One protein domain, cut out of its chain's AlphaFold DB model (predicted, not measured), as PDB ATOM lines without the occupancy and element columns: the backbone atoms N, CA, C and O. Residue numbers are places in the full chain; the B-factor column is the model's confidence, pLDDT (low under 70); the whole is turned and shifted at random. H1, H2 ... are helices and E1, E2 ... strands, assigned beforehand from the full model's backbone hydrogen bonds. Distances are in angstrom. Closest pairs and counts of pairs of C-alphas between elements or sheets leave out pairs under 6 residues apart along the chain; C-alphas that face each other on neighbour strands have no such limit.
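This is residues 5 to 123 of the 123 residues of an uncharacterized protein of Gammaproteobacteria bacterium (UniProt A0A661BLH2). A small antiparallel sheet, in order E2, E1, E4, E3, with H2 over E2 and the end of H1 beside H2, makes a head; residues 5 to 39 of H1 stick out as a long arm. The printed part has 119 residues with two named helices, H1 and H2, then strands E1 to E4. The class is mixed; the whole is extended, radius of gyration of the C-alphas 24.6 A, spanning 86 by 32 by 20 A.

E1 is residues 83 to 88, E2 93 to 98, E3 112 to 114, E4 120 to 122, H2 64 to 77. H1, 5 to 61, runs 85.4 A from C-alpha 5 at (86.211, 80.918, 94.590) to C-alpha 61 at (122.219, 107.458, 167.357).

E1 and E2 have N 84 and O 97 within hydrogen-bond range, 2.9 A. H2 is over E2, closest C-alphas Asp 68 and Gly 95, 3.8 A. The hairpin H1 and H2 touch, closest C-alphas Val 55 and Ile 67, 6.1 A. H1 has 52 of 53 O i to N i+4 pairs within range, H2 9 of 10.

The printed part has no cut. Link E2 to E3 is long. pLDDT is under 70 in 16 residues.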
ATOM      1  N   GLU A   5      85.278  81.572  93.655       57.81
ATOM      2  CA  GLU A   5      86.211  80.918  94.590       57.81
ATOM      3  C   GLU A   5      87.089  81.919  95.356       57.81
ATOM      4  O   GLU A   5      87.359  81.721  96.540       57.81
ATOM      5  N   TYR A   6      87.434  83.063  94.754       58.59
ATOM      6  CA  TYR A   6      88.245  84.091  95.425       58.59
ATOM      7  C   TYR A   6      87.537  84.753  96.616       58.59
ATOM      8  O   TYR A   6      88.191  85.107  97.593       58.59
ATOM      9  N   LYS A   7      86.199  84.872  96.594       62.56
ATOM     10  CA  LYS A   7      85.439  85.520  97.681       62.56
ATOM     11  C   LYS A   7      85.518  84.750  99.002       62.56
ATOM     12  O   LYS A   7      85.561  85.368 100.063       62.56
ATOM     13  N   HIS A   8      85.554  83.420  98.938       64.25
ATOM     14  CA  HIS A   8      85.635  82.573 100.129       64.25
ATOM     15  C   HIS A   8      87.060  82.528 100.699       64.25
ATOM     16  O   HIS A   8      87.222  82.569 101.919       64.25
ATOM     17  N   LEU A   9      88.090  82.550  99.840       71.00
ATOM     18  CA  LEU A   9      89.486  82.649 100.285       71.00
ATOM     19  C   LEU A   9      89.800  83.999 100.948       71.00
ATOM     20  O   LEU A   9      90.488  84.023 101.966       71.00
ATOM     21  N   SER A  10      89.277  85.112 100.421       78.94
ATOM     22  CA  SER A  10      89.493  86.442 101.016       78.94
ATOM     23  C   SER A  10      88.839  86.596 102.392       78.94
ATOM     24  O   SER A  10      89.363  87.300 103.251       78.94
ATOM     25  N   TRP A  11      87.700  85.940 102.626       86.19
ATOM     26  CA  TRP A  11      87.053  85.966 103.938       86.19
ATOM     27  C   TRP A  11      87.834  85.144 104.967       86.19
ATOM     28  O   TRP A  11      88.034  85.590 106.095       86.19
ATOM     29  N   LEU A  12      88.338  83.973 104.564       88.94
ATOM     30  CA  LEU A  12      89.156  83.125 105.430       88.94
ATOM     31  C   LEU A  12      90.443  83.833 105.870       88.94
ATOM     32  O   LEU A  12      90.757  83.824 107.060       88.94
ATOM     33  N   SER A  13      91.145  84.512 104.957       88.50
ATOM     34  CA  SER A  13      92.356  85.261 105.315       88.50
ATOM     35  C   SER A  13      92.065  86.416 106.278       88.50
ATOM     36  O   SER A  13      92.796  86.587 107.252       88.50
ATOM     37  N   LEU A  14      90.962  87.148 106.085       88.94
ATOM     38  CA  LEU A  14      90.521  88.193 107.018       88.94
ATOM     39  C   LEU A  14      90.221  87.634 108.412       88.94
ATOM     40  O   LEU A  14      90.680  88.194 109.408       88.94
ATOM     41  N   THR A  15      89.504  86.509 108.501       90.75
ATOM     42  CA  THR A  15      89.214  85.878 109.798       90.75
ATOM     43  C   THR A  15      90.474  85.366 110.493       90.75
ATOM     44  O   THR A  15      90.604  85.523 111.706       90.75
ATOM     45  N   ALA A  16      91.433  84.823 109.737       92.69
ATOM     46  CA  ALA A  16      92.707  84.362 110.274       92.69
ATOM     47  C   ALA A  16      93.547  85.527 110.824       92.69
ATOM     48  O   ALA A  16      94.074  85.435 111.932       92.69
ATOM     49  N   ILE A  17      93.616  86.649 110.096       94.25
ATOM     50  CA  ILE A  17      94.299  87.867 110.555       94.25
ATOM     51  C   ILE A  17      93.625  88.417 111.817       94.25
ATOM     52  O   ILE A  17      94.309  88.777 112.772       94.25
ATOM     53  N   PHE A  18      92.291  88.440 111.858       94.62
ATOM     54  CA  PHE A  18      91.551  88.924 113.022       94.62
ATOM     55  C   PHE A  18      91.789  88.057 114.267       94.62
ATOM     56  O   PHE A  18      92.035  88.587 115.351       94.62
ATOM     57  N   LEU A  19      91.781  86.728 114.116       94.00
ATOM     58  CA  LEU A  19      92.116  85.798 115.197       94.00
ATOM     59  C   LEU A  19      93.551  85.989 115.694       94.00
ATOM     60  O   LEU A  19      93.788  85.988 116.902       94.00
ATOM     61  N   LEU A  20      94.497  86.196 114.779       94.62
ATOM     62  CA  LEU A  20      95.892  86.438 115.127       94.62
ATOM     63  C   LEU A  20      96.061  87.750 115.908       94.62
ATOM     64  O   LEU A  20      96.757  87.766 116.920       94.62
ATOM     65  N   LEU A  21      95.367  88.819 115.506       94.06
ATOM     66  CA  LEU A  21      95.352  90.087 116.244       94.06
ATOM     67  C   LEU A  21      94.723  89.944 117.635       94.06
ATOM     68  O   LEU A  21      95.258  90.486 118.599       94.06
ATOM     69  N   MET A  22      93.630  89.185 117.761       93.75
ATOM     70  CA  MET A  22      93.001  88.890 119.054       93.75
ATOM     71  C   MET A  22      93.951  88.145 119.995       93.75
ATOM     72  O   MET A  22      94.095  88.533 121.153       93.75
ATOM     73  N   LEU A  23      94.644  87.115 119.501       91.56
ATOM     74  CA  LEU A  23      95.644  86.391 120.290       91.56
ATOM     75  C   LEU A  23      96.770  87.323 120.750       91.56
ATOM     76  O   LEU A  23      97.152  87.285 121.918       91.56
ATOM     77  N   PHE A  24      97.251  88.199 119.866       90.31
ATOM     78  CA  PHE A  24      98.302  89.165 120.190       90.31
ATOM     79  C   PHE A  24      97.846  90.210 121.223       90.31
ATOM     80  O   PHE A  24      98.589  90.559 122.137       90.31
ATOM     81  N   ALA A  25      96.603  90.684 121.130       88.06
ATOM     82  CA  ALA A  25      96.036  91.610 122.107       88.06
ATOM     83  C   ALA A  25      95.916  90.968 123.500       88.06
ATOM     84  O   ALA A  25      96.238  91.602 124.506       88.06
ATOM     85  N   VAL A  26      95.501  89.697 123.565       88.44
ATOM     86  CA  VAL A  26      95.387  88.949 124.826       88.44
ATOM     87  C   VAL A  26      96.756  88.733 125.472       88.44
ATOM     88  O   VAL A  26      96.896  88.946 126.679       88.44
ATOM     89  N   THR A  27      97.780  88.355 124.703       86.25
ATOM     90  CA  THR A  27      99.130  88.140 125.248       86.25
ATOM     91  C   THR A  27      99.751  89.439 125.753       86.25
ATOM     92  O   THR A  27     100.314  89.448 126.848       86.25
ATOM     93  N   ILE A  28      99.584  90.549 125.025       84.38
ATOM     94  CA  ILE A  28     100.041  91.873 125.471       84.38
ATOM     95  C   ILE A  28      99.328  92.282 126.758       84.38
ATOM     96  O   ILE A  28      99.989  92.678 127.715       84.38
ATOM     97  N   ALA A  29      97.999  92.156 126.825       79.75
ATOM     98  CA  ALA A  29      97.240  92.505 128.024       79.75
ATOM     99  C   ALA A  29      97.681  91.680 129.243       79.75
ATOM    100  O   ALA A  29      97.731  92.196 130.361       79.75
ATOM    101  N   HIS A  30      98.035  90.411 129.031       72.56
ATOM    102  CA  HIS A  30      98.542  89.563 130.099       72.56
ATOM    103  C   HIS A  30      99.954  89.969 130.535       72.56
ATOM    104  O   HIS A  30     100.194  90.076 131.736       72.56
ATOM    105  N   ALA A  31     100.858  90.247 129.592       73.50
ATOM    106  CA  ALA A  31     102.222  90.688 129.878       73.50
ATOM    107  C   ALA A  31     102.255  92.048 130.592       73.50
ATOM    108  O   ALA A  31     103.028  92.233 131.528       73.50
ATOM    109  N   TYR A  32     101.369  92.970 130.202       69.62
ATOM    110  CA  TYR A  32     101.249  94.295 130.813       69.62
ATOM    111  C   TYR A  32     100.796  94.223 132.274       69.62
ATOM    112  O   TYR A  32     101.207  95.029 133.102       69.62
ATOM    113  N   ARG A  33      99.960  93.235 132.623       65.56
ATOM    114  CA  ARG A  33      99.595  92.997 134.023       65.56
ATOM    115  C   ARG A  33     100.801  92.529 134.824       65.56
ATOM    116  O   ARG A  33     101.014  93.040 135.915       65.56
ATOM    117  N   THR A  34     101.587  91.596 134.296       65.94
ATOM    118  CA  THR A  34     102.745  91.041 135.007       65.94
ATOM    119  C   THR A  34     103.844  92.086 135.211       65.94
ATOM    120  O   THR A  34     104.346  92.224 136.323       65.94
ATOM    121  N   SER A  35     104.148  92.897 134.191       62.91
ATOM    122  CA  SER A  35     105.202  93.918 134.276       62.91
ATOM    123  C   SER A  35     104.901  95.026 135.289       62.91
ATOM    124  O   SER A  35     105.817  95.526 135.941       62.91
ATOM    125  N   LEU A  36     103.625  95.384 135.478       63.84
ATOM    126  CA  LEU A  36     103.216  96.340 136.512       63.84
ATOM    127  C   LEU A  36     103.452  95.798 137.931       63.84
ATOM    128  O   LEU A  36     103.799  96.565 138.826       63.84
ATOM    129  N   PHE A  37     103.293  94.487 138.144       65.12
ATOM    130  CA  PHE A  37     103.563  93.870 139.446       65.12
ATOM    131  C   PHE A  37     105.057  93.730 139.732       65.12
ATOM    132  O   PHE A  37     105.469  93.937 140.875       65.12
ATOM    133  N   ASP A  38     105.857  93.402 138.719       71.81
ATOM    134  CA  ASP A  38     107.303  93.251 138.886       71.81
ATOM    135  C   ASP A  38     107.972  94.610 139.142       71.81
ATOM    136  O   ASP A  38     108.715  94.750 140.112       71.81
ATOM    137  N   GLY A  39     107.591  95.654 138.394       69.94
ATOM    138  CA  GLY A  39     108.076  97.016 138.642       69.94
ATOM    139  C   GLY A  39     107.720  97.539 140.039       69.94
ATOM    140  O   GLY A  39     108.560  98.135 140.714       69.94
ATOM    141  N   ALA A  40     106.504  97.255 140.524       70.00
ATOM    142  CA  ALA A  40     106.094  97.631 141.876       70.00
ATOM    143  C   ALA A  40     106.906  96.903 142.963       70.00
ATOM    144  O   ALA A  40     107.220  97.489 143.997       70.00
ATOM    145  N   ARG A  41     107.278  95.634 142.748       73.19
ATOM    146  CA  ARG A  41     108.091  94.861 143.703       73.19
ATOM    147  C   ARG A  41     109.529  95.354 143.795       73.19
ATOM    148  O   ARG A  41     110.067  95.443 144.903       73.19
ATOM    149  N   ASP A  42     110.138  95.674 142.661       79.06
ATOM    150  CA  ASP A  42     111.505  96.195 142.633       79.06
ATOM    151  C   ASP A  42     111.570  97.556 143.325       79.06
ATOM    152  O   ASP A  42     112.421  97.782 144.189       79.06
ATOM    153  N   GLN A  43     110.593  98.424 143.045       78.25
ATOM    154  CA  GLN A  43     110.481  99.719 143.704       78.25
ATOM    155  C   GLN A  43     110.281  99.579 145.222       78.25
ATOM    156  O   GLN A  43     110.999 100.222 145.989       78.25
ATOM    157  N   MET A  44     109.412  98.664 145.670       76.56
ATOM    158  CA  MET A  44     109.236  98.360 147.100       76.56
ATOM    159  C   MET A  44     110.532  97.884 147.768       76.56
ATOM    160  O   MET A  44     110.764  98.179 148.939       76.56
ATOM    161  N   THR A  45     111.384  97.147 147.053       82.00
ATOM    162  CA  THR A  45     112.648  96.630 147.603       82.00
ATOM    163  C   THR A  45     113.659  97.753 147.823       82.00
ATOM    164  O   THR A  45     114.289  97.820 148.881       82.00
ATOM    165  N   VAL A  46     113.783  98.667 146.857       84.19
ATOM    166  CA  VAL A  46     114.652  99.849 146.977       84.19
ATOM    167  C   VAL A  46     114.169 100.762 148.102       84.19
ATOM    168  O   VAL A  46     114.954 101.183 148.953       84.19
ATOM    169  N   GLU A  47     112.865 101.026 148.144       82.81
ATOM    170  CA  GLU A  47     112.240 101.863 149.167       82.81
ATOM    171  C   GLU A  47     112.387 101.272 150.573       82.81
ATOM    172  O   GLU A  47     112.708 101.984 151.529       82.81
ATOM    173  N   ARG A  48     112.249  99.948 150.693       83.62
ATOM    174  CA  ARG A  48     112.521  99.229 151.934       83.62
ATOM    175  C   ARG A  48     113.972  99.390 152.374       83.62
ATOM    176  O   ARG A  48     114.220  99.674 153.540       83.62
ATOM    177  N   HIS A  49     114.938  99.233 151.474       86.50
ATOM    178  CA  HIS A  49     116.343  99.376 151.852       86.50
ATOM    179  C   HIS A  49     116.656 100.791 152.364       86.50
ATOM    180  O   HIS A  49     117.405 100.966 153.328       86.50
ATOM    181  N   TRP A  50     116.022 101.805 151.771       87.00
ATOM    182  CA  TRP A  50     116.139 103.180 152.237       87.00
ATOM    183  C   TRP A  50     115.595 103.346 153.661       87.00
ATOM    184  O   TRP A  50     116.344 103.793 154.535       87.00
ATOM    185  N   ILE A  51     114.349 102.928 153.938       87.12
ATOM    186  CA  ILE A  51     113.762 103.098 155.280       87.12
ATOM    187  C   ILE A  51     114.539 102.304 156.332       87.12
ATOM    188  O   ILE A  51     114.762 102.792 157.436       87.12
ATOM    189  N   GLU A  52     115.030 101.118 155.976       88.62
ATOM    190  CA  GLU A  52     115.900 100.311 156.826       88.62
ATOM    191  C   GLU A  52     117.193 101.045 157.186       88.62
ATOM    192  O   GLU A  52     117.554 101.092 158.361       88.62
ATOM    193  N   SER A  53     117.871 101.647 156.204       88.50
ATOM    194  CA  SER A  53     119.119 102.385 156.434       88.50
ATOM    195  C   SER A  53     118.912 103.602 157.343       88.50
ATOM    196  O   SER A  53     119.710 103.857 158.246       88.50
ATOM    197  N   VAL A  54     117.799 104.313 157.158       87.94
ATOM    198  CA  VAL A  54     117.458 105.509 157.929       87.94
ATOM    199  C   VAL A  54     117.067 105.146 159.363       87.94
ATOM    200  O   VAL A  54     117.571 105.747 160.312       87.94
ATOM    201  N   VAL A  55     116.235 104.114 159.539       88.88
ATOM    202  CA  VAL A  55     115.869 103.587 160.862       88.88
ATOM    203  C   VAL A  55     117.103 103.050 161.585       88.88
ATOM    204  O   VAL A  55     117.276 103.321 162.771       88.88
ATOM    205  N   LEU A  56     117.989 102.332 160.891       89.00
ATOM    206  CA  LEU A  56     119.238 101.831 161.462       89.00
ATOM    207  C   LEU A  56     120.127 102.974 161.965       89.00
ATOM    208  O   LEU A  56     120.646 102.892 163.076       89.00
ATOM    209  N   ASN A  57     120.264 104.045 161.184       89.19
ATOM    210  CA  ASN A  57     121.044 105.215 161.573       89.19
ATOM    211  C   ASN A  57     120.457 105.891 162.828       89.19
ATOM    212  O   ASN A  57     121.173 106.137 163.799       89.19
ATOM    213  N   ALA A  58     119.137 106.096 162.871       88.81
ATOM    214  CA  ALA A  58     118.460 106.654 164.044       88.81
ATOM    215  C   ALA A  58     118.597 105.752 165.290       88.81
ATOM    216  O   ALA A  58     118.861 106.236 166.393       88.81
ATOM    217  N   LEU A  59     118.506 104.426 165.119       88.12
ATOM    218  CA  LEU A  59     118.737 103.447 166.189       88.12
ATOM    219  C   LEU A  59     120.170 103.508 166.736       88.12
ATOM    220  O   LEU A  59     120.361 103.427 167.951       88.12
ATOM    221  N   GLN A  60     121.171 103.658 165.864       88.94
ATOM    222  CA  GLN A  60     122.579 103.790 166.257       88.94
ATOM    223  C   GLN A  60     122.833 105.082 167.040       88.94
ATOM    224  O   GLN A  60     123.573 105.067 168.025       88.94
ATOM    225  N   GLN A  61     122.167 106.172 166.658       91.00
ATOM    226  CA  GLN A  61     122.219 107.458 167.357       91.00
ATOM    227  C   GLN A  61     121.365 107.494 168.635       91.00
ATOM    228  O   GLN A  61     121.445 108.453 169.399       91.00
ATOM    229  N   ARG A  62     120.584 106.435 168.904       89.25
ATOM    230  CA  ARG A  62     119.605 106.345 170.005       89.25
ATOM    231  C   ARG A  62     118.512 107.419 169.936       89.25
ATOM    232  O   ARG A  62     117.895 107.732 170.954       89.25
ATOM    233  N   ASP A  63     118.245 107.948 168.746       90.75
ATOM    234  CA  ASP A  63     117.197 108.937 168.521       90.75
ATOM    235  C   ASP A  63     115.883 108.243 168.137       90.75
ATOM    236  O   ASP A  63     115.499 108.130 166.972       90.75
ATOM    237  N   TYR A  64     115.192 107.715 169.147       89.19
ATOM    238  CA  TYR A  64     113.931 107.001 168.939       89.19
ATOM    239  C   TYR A  64     112.776 107.929 168.541       89.19
ATOM    240  O   TYR A  64     111.831 107.476 167.901       89.19
ATOM    241  N   GLN A  65     112.843 109.218 168.893       89.75
ATOM    242  CA  GLN A  65     111.820 110.195 168.507       89.75
ATOM    243  C   GLN A  65     111.909 110.526 167.016       89.75
ATOM    244  O   GLN A  65     110.878 110.634 166.350       89.75
ATOM    245  N   ALA A  66     113.126 110.612 166.469       91.06
ATOM    246  CA  ALA A  66     113.323 110.778 165.036       91.06
ATOM    247  C   ALA A  66     112.714 109.626 164.225       91.06
ATOM    248  O   ALA A  66     112.179 109.882 163.149       91.06
ATOM    249  N   ILE A  67     112.727 108.387 164.742       91.81
ATOM    250  CA  ILE A  67     112.145 107.217 164.059       91.81
ATOM    251  C   ILE A  67     110.644 107.403 163.820       91.81
ATOM    252  O   ILE A  67     110.182 107.191 162.701       91.81
ATOM    253  N   ASP A  68     109.877 107.808 164.834       93.44
ATOM    254  CA  ASP A  68     108.426 107.992 164.692       93.44
ATOM    255  C   ASP A  68     108.085 109.082 163.667       93.44
ATOM    256  O   ASP A  68     107.247 108.874 162.786       93.44
ATOM    257  N   ASN A  69     108.790 110.217 163.728       93.56
ATOM    258  CA  ASN A  69     108.602 111.315 162.782       93.56
ATOM    259  C   ASN A  69     108.957 110.898 161.349       93.56
ATOM    260  O   ASN A  69     108.180 111.154 160.432       93.56
ATOM    261  N   LEU A  70     110.079 110.199 161.160       92.62
ATOM    262  CA  LEU A  70     110.503 109.686 159.856       92.62
ATOM    263  C   LEU A  70     109.493 108.713 159.259       92.62
ATOM    264  O   LEU A  70     109.130 108.840 158.093       92.62
ATOM    265  N   VAL A  71     109.022 107.755 160.058       92.50
ATOM    266  CA  VAL A  71     108.051 106.747 159.616       92.50
ATOM    267  C   VAL A  71     106.735 107.406 159.202       92.50
ATOM    268  O   VAL A  71     106.148 107.024 158.189       92.50
ATOM    269  N   LYS A  72     106.274 108.409 159.957       93.88
ATOM    270  CA  LYS A  72     105.052 109.157 159.638       93.88
ATOM    271  C   LYS A  72     105.197 110.015 158.390       93.88
ATOM    272  O   LYS A  72     104.281 110.011 157.572       93.88
ATOM    273  N   GLU A  73     106.303 110.740 158.255       93.31
ATOM    274  CA  GLU A  73     106.515 111.625 157.110       93.31
ATOM    275  C   GLU A  73     106.681 110.817 155.826       93.31
ATOM    276  O   GLU A  73     105.934 111.013 154.871       93.31
ATOM    277  N   TRP A  74     107.550 109.805 155.846       91.44
ATOM    278  CA  TRP A  74     107.752 108.928 154.696       91.44
ATOM    279  C   TRP A  74     106.460 108.205 154.293       91.44
ATOM    280  O   TRP A  74     106.118 108.145 153.115       91.44
ATOM    281  N   GLY A  75     105.693 107.706 155.270       91.12
ATOM    282  CA  GLY A  75     104.399 107.085 155.000       91.12
ATOM    283  C   GLY A  75     103.376 108.053 154.393       91.12
ATOM    284  O   GLY A  75     102.566 107.644 153.562       91.12
ATOM    285  N   ARG A  76     103.412 109.335 154.775       92.06
ATOM    286  CA  ARG A  76     102.531 110.376 154.223       92.06
ATOM    287  C   ARG A  76     102.894 110.730 152.781       92.06
ATOM    288  O   ARG A  76     101.992 110.952 151.977       92.06
ATOM    289  N   GLU A  77     104.181 110.764 152.452       91.25
ATOM    290  CA  GLU A  77     104.674 111.049 151.098       91.25
ATOM    291  C   GLU A  77     104.419 109.899 150.103       91.25
ATOM    292  O   GLU A  77     104.480 110.109 148.890       91.25
ATOM    293  N   ARG A  78     104.113 108.691 150.595       87.62
ATOM    294  CA  ARG A  78     103.963 107.466 149.792       87.62
ATOM    295  C   ARG A  78     102.515 106.951 149.799       87.62
ATOM    296  O   ARG A  78     102.111 106.241 150.721       87.62
ATOM    297  N   PRO A  79     101.693 107.278 148.783       84.25
ATOM    298  CA  PRO A  79     100.269 106.911 148.764       84.25
ATOM    299  C   PRO A  79     100.017 105.395 148.645       84.25
ATOM    300  O   PRO A  79      98.955 104.887 149.030       84.25
ATOM    301  N   ASP A  80     100.988 104.666 148.110       82.94
ATOM    302  CA  ASP A  80     101.018 103.214 147.967       82.94
ATOM    303  C   ASP A  80     101.295 102.481 149.292       82.94
ATOM    304  O   ASP A  80     100.928 101.311 149.445       82.94
ATOM    305  N   VAL A  81     101.833 103.178 150.296       84.81
ATOM    306  CA  VAL A  81     102.111 102.615 151.617       84.81
ATOM    307  C   VAL A  81     100.864 102.643 152.496       84.81
ATOM    308  O   VAL A  81     100.285 103.683 152.809       84.81
ATOM    309  N   VAL A  82     100.452 101.462 152.952       88.62
ATOM    310  CA  VAL A  82      99.275 101.301 153.819       88.62
ATOM    311  C   VAL A  82      99.638 101.458 155.286       88.62
ATOM    312  O   VAL A  82      98.929 102.122 156.042       88.62
ATOM    313  N   SER A  83     100.709 100.783 155.690       90.38
ATOM    314  CA  SER A  83     101.101 100.649 157.083       90.38
ATOM    315  C   SER A  83     102.596 100.415 157.199       90.38
ATOM    316  O   SER A  83     103.141  99.600 156.455       90.38
ATOM    317  N   ILE A  84     103.216 101.037 158.191       90.69
ATOM    318  CA  ILE A  84     104.606 100.807 158.578       90.69
ATOM    319  C   ILE A  84     104.619 100.662 160.087       90.69
ATOM    320  O   ILE A  84     103.949 101.424 160.790       90.69
ATOM    321  N   ARG A  85     105.383  99.702 160.600       93.31
ATOM    322  CA  ARG A  85     105.538  99.538 162.040       93.31
ATOM    323  C   ARG A  85     106.962  99.152 162.378       93.31
ATOM    324  O   ARG A  85     107.356  98.008 162.196       93.31
ATOM    325  N   VAL A  86     107.685 100.083 162.982       91.25
ATOM    326  CA  VAL A  86     109.014  99.825 163.523       91.25
ATOM    327  C   VAL A  86     108.864  99.362 164.965       91.25
ATOM    328  O   VAL A  86     108.317 100.071 165.809       91.25
ATOM    329  N   THR A  87     109.344  98.158 165.249       91.31
ATOM    330  CA  THR A  87     109.278  97.530 166.571       91.31
ATOM    331  C   THR A  87     110.678  97.124 167.013       91.31
ATOM    332  O   THR A  87     111.396  96.471 166.263       91.31
ATOM    333  N   SER A  88     111.097  97.468 168.223       88.19
ATOM    334  CA  SER A  88     112.358  96.988 168.798       88.19
ATOM    335  C   SER A  88     112.278  95.512 169.221       88.19
ATOM    336  O   SER A  88     111.205  94.913 169.285       88.19
ATOM    337  N   ALA A  89     113.422  94.909 169.559       82.06
ATOM    338  CA  ALA A  89     113.526  93.501 169.966       82.06
ATOM    339  C   ALA A  89     112.653  93.140 171.175       82.06
ATOM    340  O   ALA A  89     112.170  92.017 171.268       82.06
ATOM    341  N   ASN A  90     112.448  94.085 172.092       83.38
ATOM    342  CA  ASN A  90     111.600  93.913 173.272       83.38
ATOM    343  C   ASN A  90     110.105  94.168 172.992       83.38
ATOM    344  O   ASN A  90     109.315  94.199 173.929       83.38
ATOM    345  N   GLY A  91     109.710  94.365 171.731       85.62
ATOM    346  CA  GLY A  91     108.313  94.557 171.340       85.62
ATOM    347  C   GLY A  91     107.800  95.993 171.461       85.62
ATOM    348  O   GLY A  91     106.615  96.223 171.225       85.62
ATOM    349  N   VAL A  92     108.653  96.964 171.800       89.00
ATOM    350  CA  VAL A  92     108.251  98.376 171.872       89.00
ATOM    351  C   VAL A  92     108.110  98.939 170.462       89.00
ATOM    352  O   VAL A  92     109.003  98.801 169.627       89.00
ATOM    353  N   VAL A  93     106.976  99.579 170.184       93.44
ATOM    354  CA  VAL A  93     106.760 100.285 168.918       93.44
ATOM    355  C   VAL A  93     107.518 101.604 168.979       93.44
ATOM    356  O   VAL A  93     107.205 102.462 169.799       93.44
ATOM    357  N   LEU A  94     108.525 101.743 168.120       92.44
ATOM    358  CA  LEU A  94     109.351 102.947 168.020       92.44
ATOM    359  C   LEU A  94     108.736 103.981 167.076       92.44
ATOM    360  O   LEU A  94     108.986 105.168 167.223       92.44
ATOM    361  N   GLY A  95     107.939 103.525 166.113       93.38
ATOM    362  CA  GLY A  95     107.248 104.386 165.165       93.38
ATOM    363  C   GLY A  95     106.216 103.600 164.378       93.38
ATOM    364  O   GLY A  95     106.418 102.421 164.060       93.38
ATOM    365  N   ALA A  96     105.093 104.240 164.075       94.56
ATOM    366  CA  ALA A  96     104.053 103.627 163.269       94.56
ATOM    367  C   ALA A  96     103.357 104.649 162.376       94.56
ATOM    368  O   ALA A  96     103.003 105.748 162.799       94.56
ATOM    369  N   TYR A  97     103.098 104.221 161.150       94.06
ATOM    370  CA  TYR A  97     102.251 104.924 160.207       94.06
ATOM    371  C   TYR A  97     101.145 103.985 159.746       94.06
ATOM    372  O   TYR A  97     101.377 102.801 159.502       94.06
ATOM    373  N   GLN A  98      99.939 104.521 159.626       93.50
ATOM    374  CA  GLN A  98      98.791 103.824 159.078       93.50
ATOM    375  C   GLN A  98      97.964 104.848 158.317       93.50
ATOM    376  O   GLN A  98      97.518 105.838 158.899       93.50
ATOM    377  N   ARG A  99      97.734 104.611 157.027       90.94
ATOM    378  CA  ARG A  99      96.835 105.467 156.251       90.94
ATOM    379  C   ARG A  99      95.376 105.198 156.643       90.94
ATOM    380  O   ARG A  99      95.019 104.065 156.979       90.94
ATOM    381  N   SER A 100      94.526 106.217 156.529       87.50
ATOM    382  CA  SER A 100      93.107 106.149 156.917       87.50
ATOM    383  C   SER A 100      92.265 105.223 156.035       87.50
ATOM    384  O   SER A 100      91.285 104.649 156.501       87.50
ATOM    385  N   MET A 101      92.630 105.067 154.759       85.06
ATOM    386  CA  MET A 101      91.916 104.187 153.831       85.06
ATOM    387  C   MET A 101      92.513 102.774 153.830       85.06
ATOM    388  O   MET A 101      93.699 102.612 153.542       85.06
ATOM    389  N   PRO A 102      91.730 101.714 154.076       77.44
ATOM    390  CA  PRO A 102      92.232 100.350 153.959       77.44
ATOM    391  C   PRO A 102      92.637 100.029 152.510       77.44
ATOM    392  O   PRO A 102      92.151 100.633 151.554       77.44
ATOM    393  N   ALA A 103      93.574  99.102 152.324       77.31
ATOM    394  CA  ALA A 103      93.880  98.573 150.997       77.31
ATOM    395  C   ALA A 103      92.916  97.451 150.621       77.31
ATOM    396  O   ALA A 103      92.594  96.606 151.452       77.31
ATOM    397  N   VAL A 104      92.505  97.428 149.351       76.75
ATOM    398  CA  VAL A 104      91.698  96.340 148.773       76.75
ATOM    399  C   VAL A 104      92.539  95.063 148.638       76.75
ATOM    400  O   VAL A 104      92.050  93.962 148.862       76.75
ATOM    401  N   SER A 105      93.831  95.217 148.340       71.69
ATOM    402  CA  SER A 105      94.838  94.155 148.320       71.69
ATOM    403  C   SER A 105      96.200  94.746 148.670       71.69
ATOM    404  O   SER A 105      96.487  95.876 148.277       71.69
ATOM    405  N   GLY A 106      97.054  94.001 149.368       70.75
ATOM    406  CA  GLY A 106      98.384  94.481 149.733       70.75
ATOM    407  C   GLY A 106      99.367  93.347 149.975       70.75
ATOM    408  O   GLY A 106      98.979  92.214 150.258       70.75
ATOM    409  N   VAL A 107     100.650  93.674 149.877       75.00
ATOM    410  CA  VAL A 107     101.752  92.778 150.224       75.00
ATOM    411  C   VAL A 107     102.258  93.183 151.602       75.00
ATOM    412  O   VAL A 107     102.525  94.356 151.846       75.00
ATOM    413  N   ARG A 108     102.384  92.219 152.516       77.94
ATOM    414  CA  ARG A 108     103.069  92.441 153.795       77.94
ATOM    415  C   ARG A 108     104.518  92.017 153.650       77.94
ATOM    416  O   ARG A 108     104.787  90.865 153.323       77.94
ATOM    417  N   GLN A 109     105.429  92.937 153.929       77.75
ATOM    418  CA  GLN A 109     106.840  92.628 154.087       77.75
ATOM    419  C   GLN A 109     107.237  92.825 155.545       77.75
ATOM    420  O   GLN A 109     106.668  93.660 156.240       77.75
ATOM    421  N   ARG A 110     108.183  92.006 156.001       80.12
ATOM    422  CA  ARG A 110     108.793  92.128 157.319       80.12
ATOM    423  C   ARG A 110     110.296  92.017 157.162       80.12
ATOM    424  O   ARG A 110     110.781  91.076 156.527       80.12
ATOM    425  N   SER A 111     111.015  92.945 157.766       79.50
ATOM    426  CA  SER A 111     112.465  92.917 157.877       79.50
ATOM    427  C   SER A 111     112.905  92.824 159.319       79.50
ATOM    428  O   SER A 111     112.182  93.222 160.226       79.50
ATOM    429  N   THR A 112     114.102  92.289 159.536       82.38
ATOM    430  CA  THR A 112     114.768  92.329 160.838       82.38
ATOM    431  C   THR A 112     116.113  93.017 160.672       82.38
ATOM    432  O   THR A 112     116.957  92.562 159.908       82.38
ATOM    433  N   LEU A 113     116.302  94.101 161.411       78.62
ATOM    434  CA  LEU A 113     117.496  94.929 161.442       78.62
ATOM    435  C   LEU A 113     118.294  94.610 162.703       78.62
ATOM    436  O   LEU A 113     117.788  94.753 163.815       78.62
ATOM    437  N   ALA A 114     119.546  94.191 162.550       77.38
ATOM    438  CA  ALA A 114     120.481  94.105 163.665       77.38
ATOM    439  C   ALA A 114     121.212  95.450 163.793       77.38
ATOM    440  O   ALA A 114     121.889  95.862 162.857       77.38
ATOM    441  N   TYR A 115     121.064  96.137 164.928       73.62
ATOM    442  CA  TYR A 115     121.667  97.461 165.152       73.62
ATOM    443  C   TYR A 115     122.715  97.479 166.274       73.62
ATOM    444  O   TYR A 115     123.432  98.464 166.431       73.62
ATOM    445  N   SER A 116     122.840  96.397 167.051       68.81
ATOM    446  CA  SER A 116     123.966  96.173 167.964       68.81
ATOM    447  C   SER A 116     124.174  94.678 168.216       68.81
ATOM    448  O   SER A 116     123.360  93.861 167.784       68.81
ATOM    449  N   TYR A 117     125.234  94.312 168.949       60.31
ATOM    450  CA  TYR A 117     125.548  92.913 169.283       60.31
ATOM    451  C   TYR A 117     124.358  92.167 169.927       60.31
ATOM    452  O   TYR A 117     124.150  90.989 169.652       60.31
ATOM    453  N   ASN A 118     123.517  92.881 170.694       66.25
ATOM    454  CA  ASN A 118     122.302  92.343 171.325       66.25
ATOM    455  C   ASN A 118     120.994  92.994 170.820       66.25
ATOM    456  O   ASN A 118     119.904  92.544 171.169       66.25
ATOM    457  N   GLY A 119     121.074  94.072 170.035       69.62
ATOM    458  CA  GLY A 119     119.937  94.888 169.613       69.62
ATOM    459  C   GLY A 119     119.409  94.486 168.242       69.62
ATOM    460  O   GLY A 119     120.122  94.581 167.241       69.62
ATOM    461  N   LYS A 120     118.137  94.078 168.189       77.75
ATOM    462  CA  LYS A 120     117.400  93.804 166.947       77.75
ATOM    463  C   LYS A 120     116.165  94.701 166.864       77.75
ATOM    464  O   LYS A 120     115.584  95.047 167.887       77.75
ATOM    465  N   ALA A 121     115.755  95.078 165.668       67.94
ATOM    466  CA  ALA A 121     114.496  95.759 165.397       67.94
ATOM    467  C   ALA A 121     113.813  95.074 164.212       67.94
ATOM    468  O   ALA A 121     114.474  94.431 163.405       67.94
ATOM    469  N   ALA A 122     112.496  95.175 164.116       74.31
ATOM    470  CA  ALA A 122     111.716  94.697 162.992       74.31
ATOM    471  C   ALA A 122     110.939  95.859 162.378       74.31
ATOM    472  O   ALA A 122     110.415  96.698 163.113       74.31
ATOM    473  N   VAL A 123     110.874  95.883 161.050       73.06
ATOM    474  CA  VAL A 123     110.129  96.867 160.251       73.06
ATOM    475  C   VAL A 123     109.168  96.129 159.338       73.06
ATOM    476  O   VAL A 123     109.580  95.063 158.818       73.06
TER     477      VAL A 123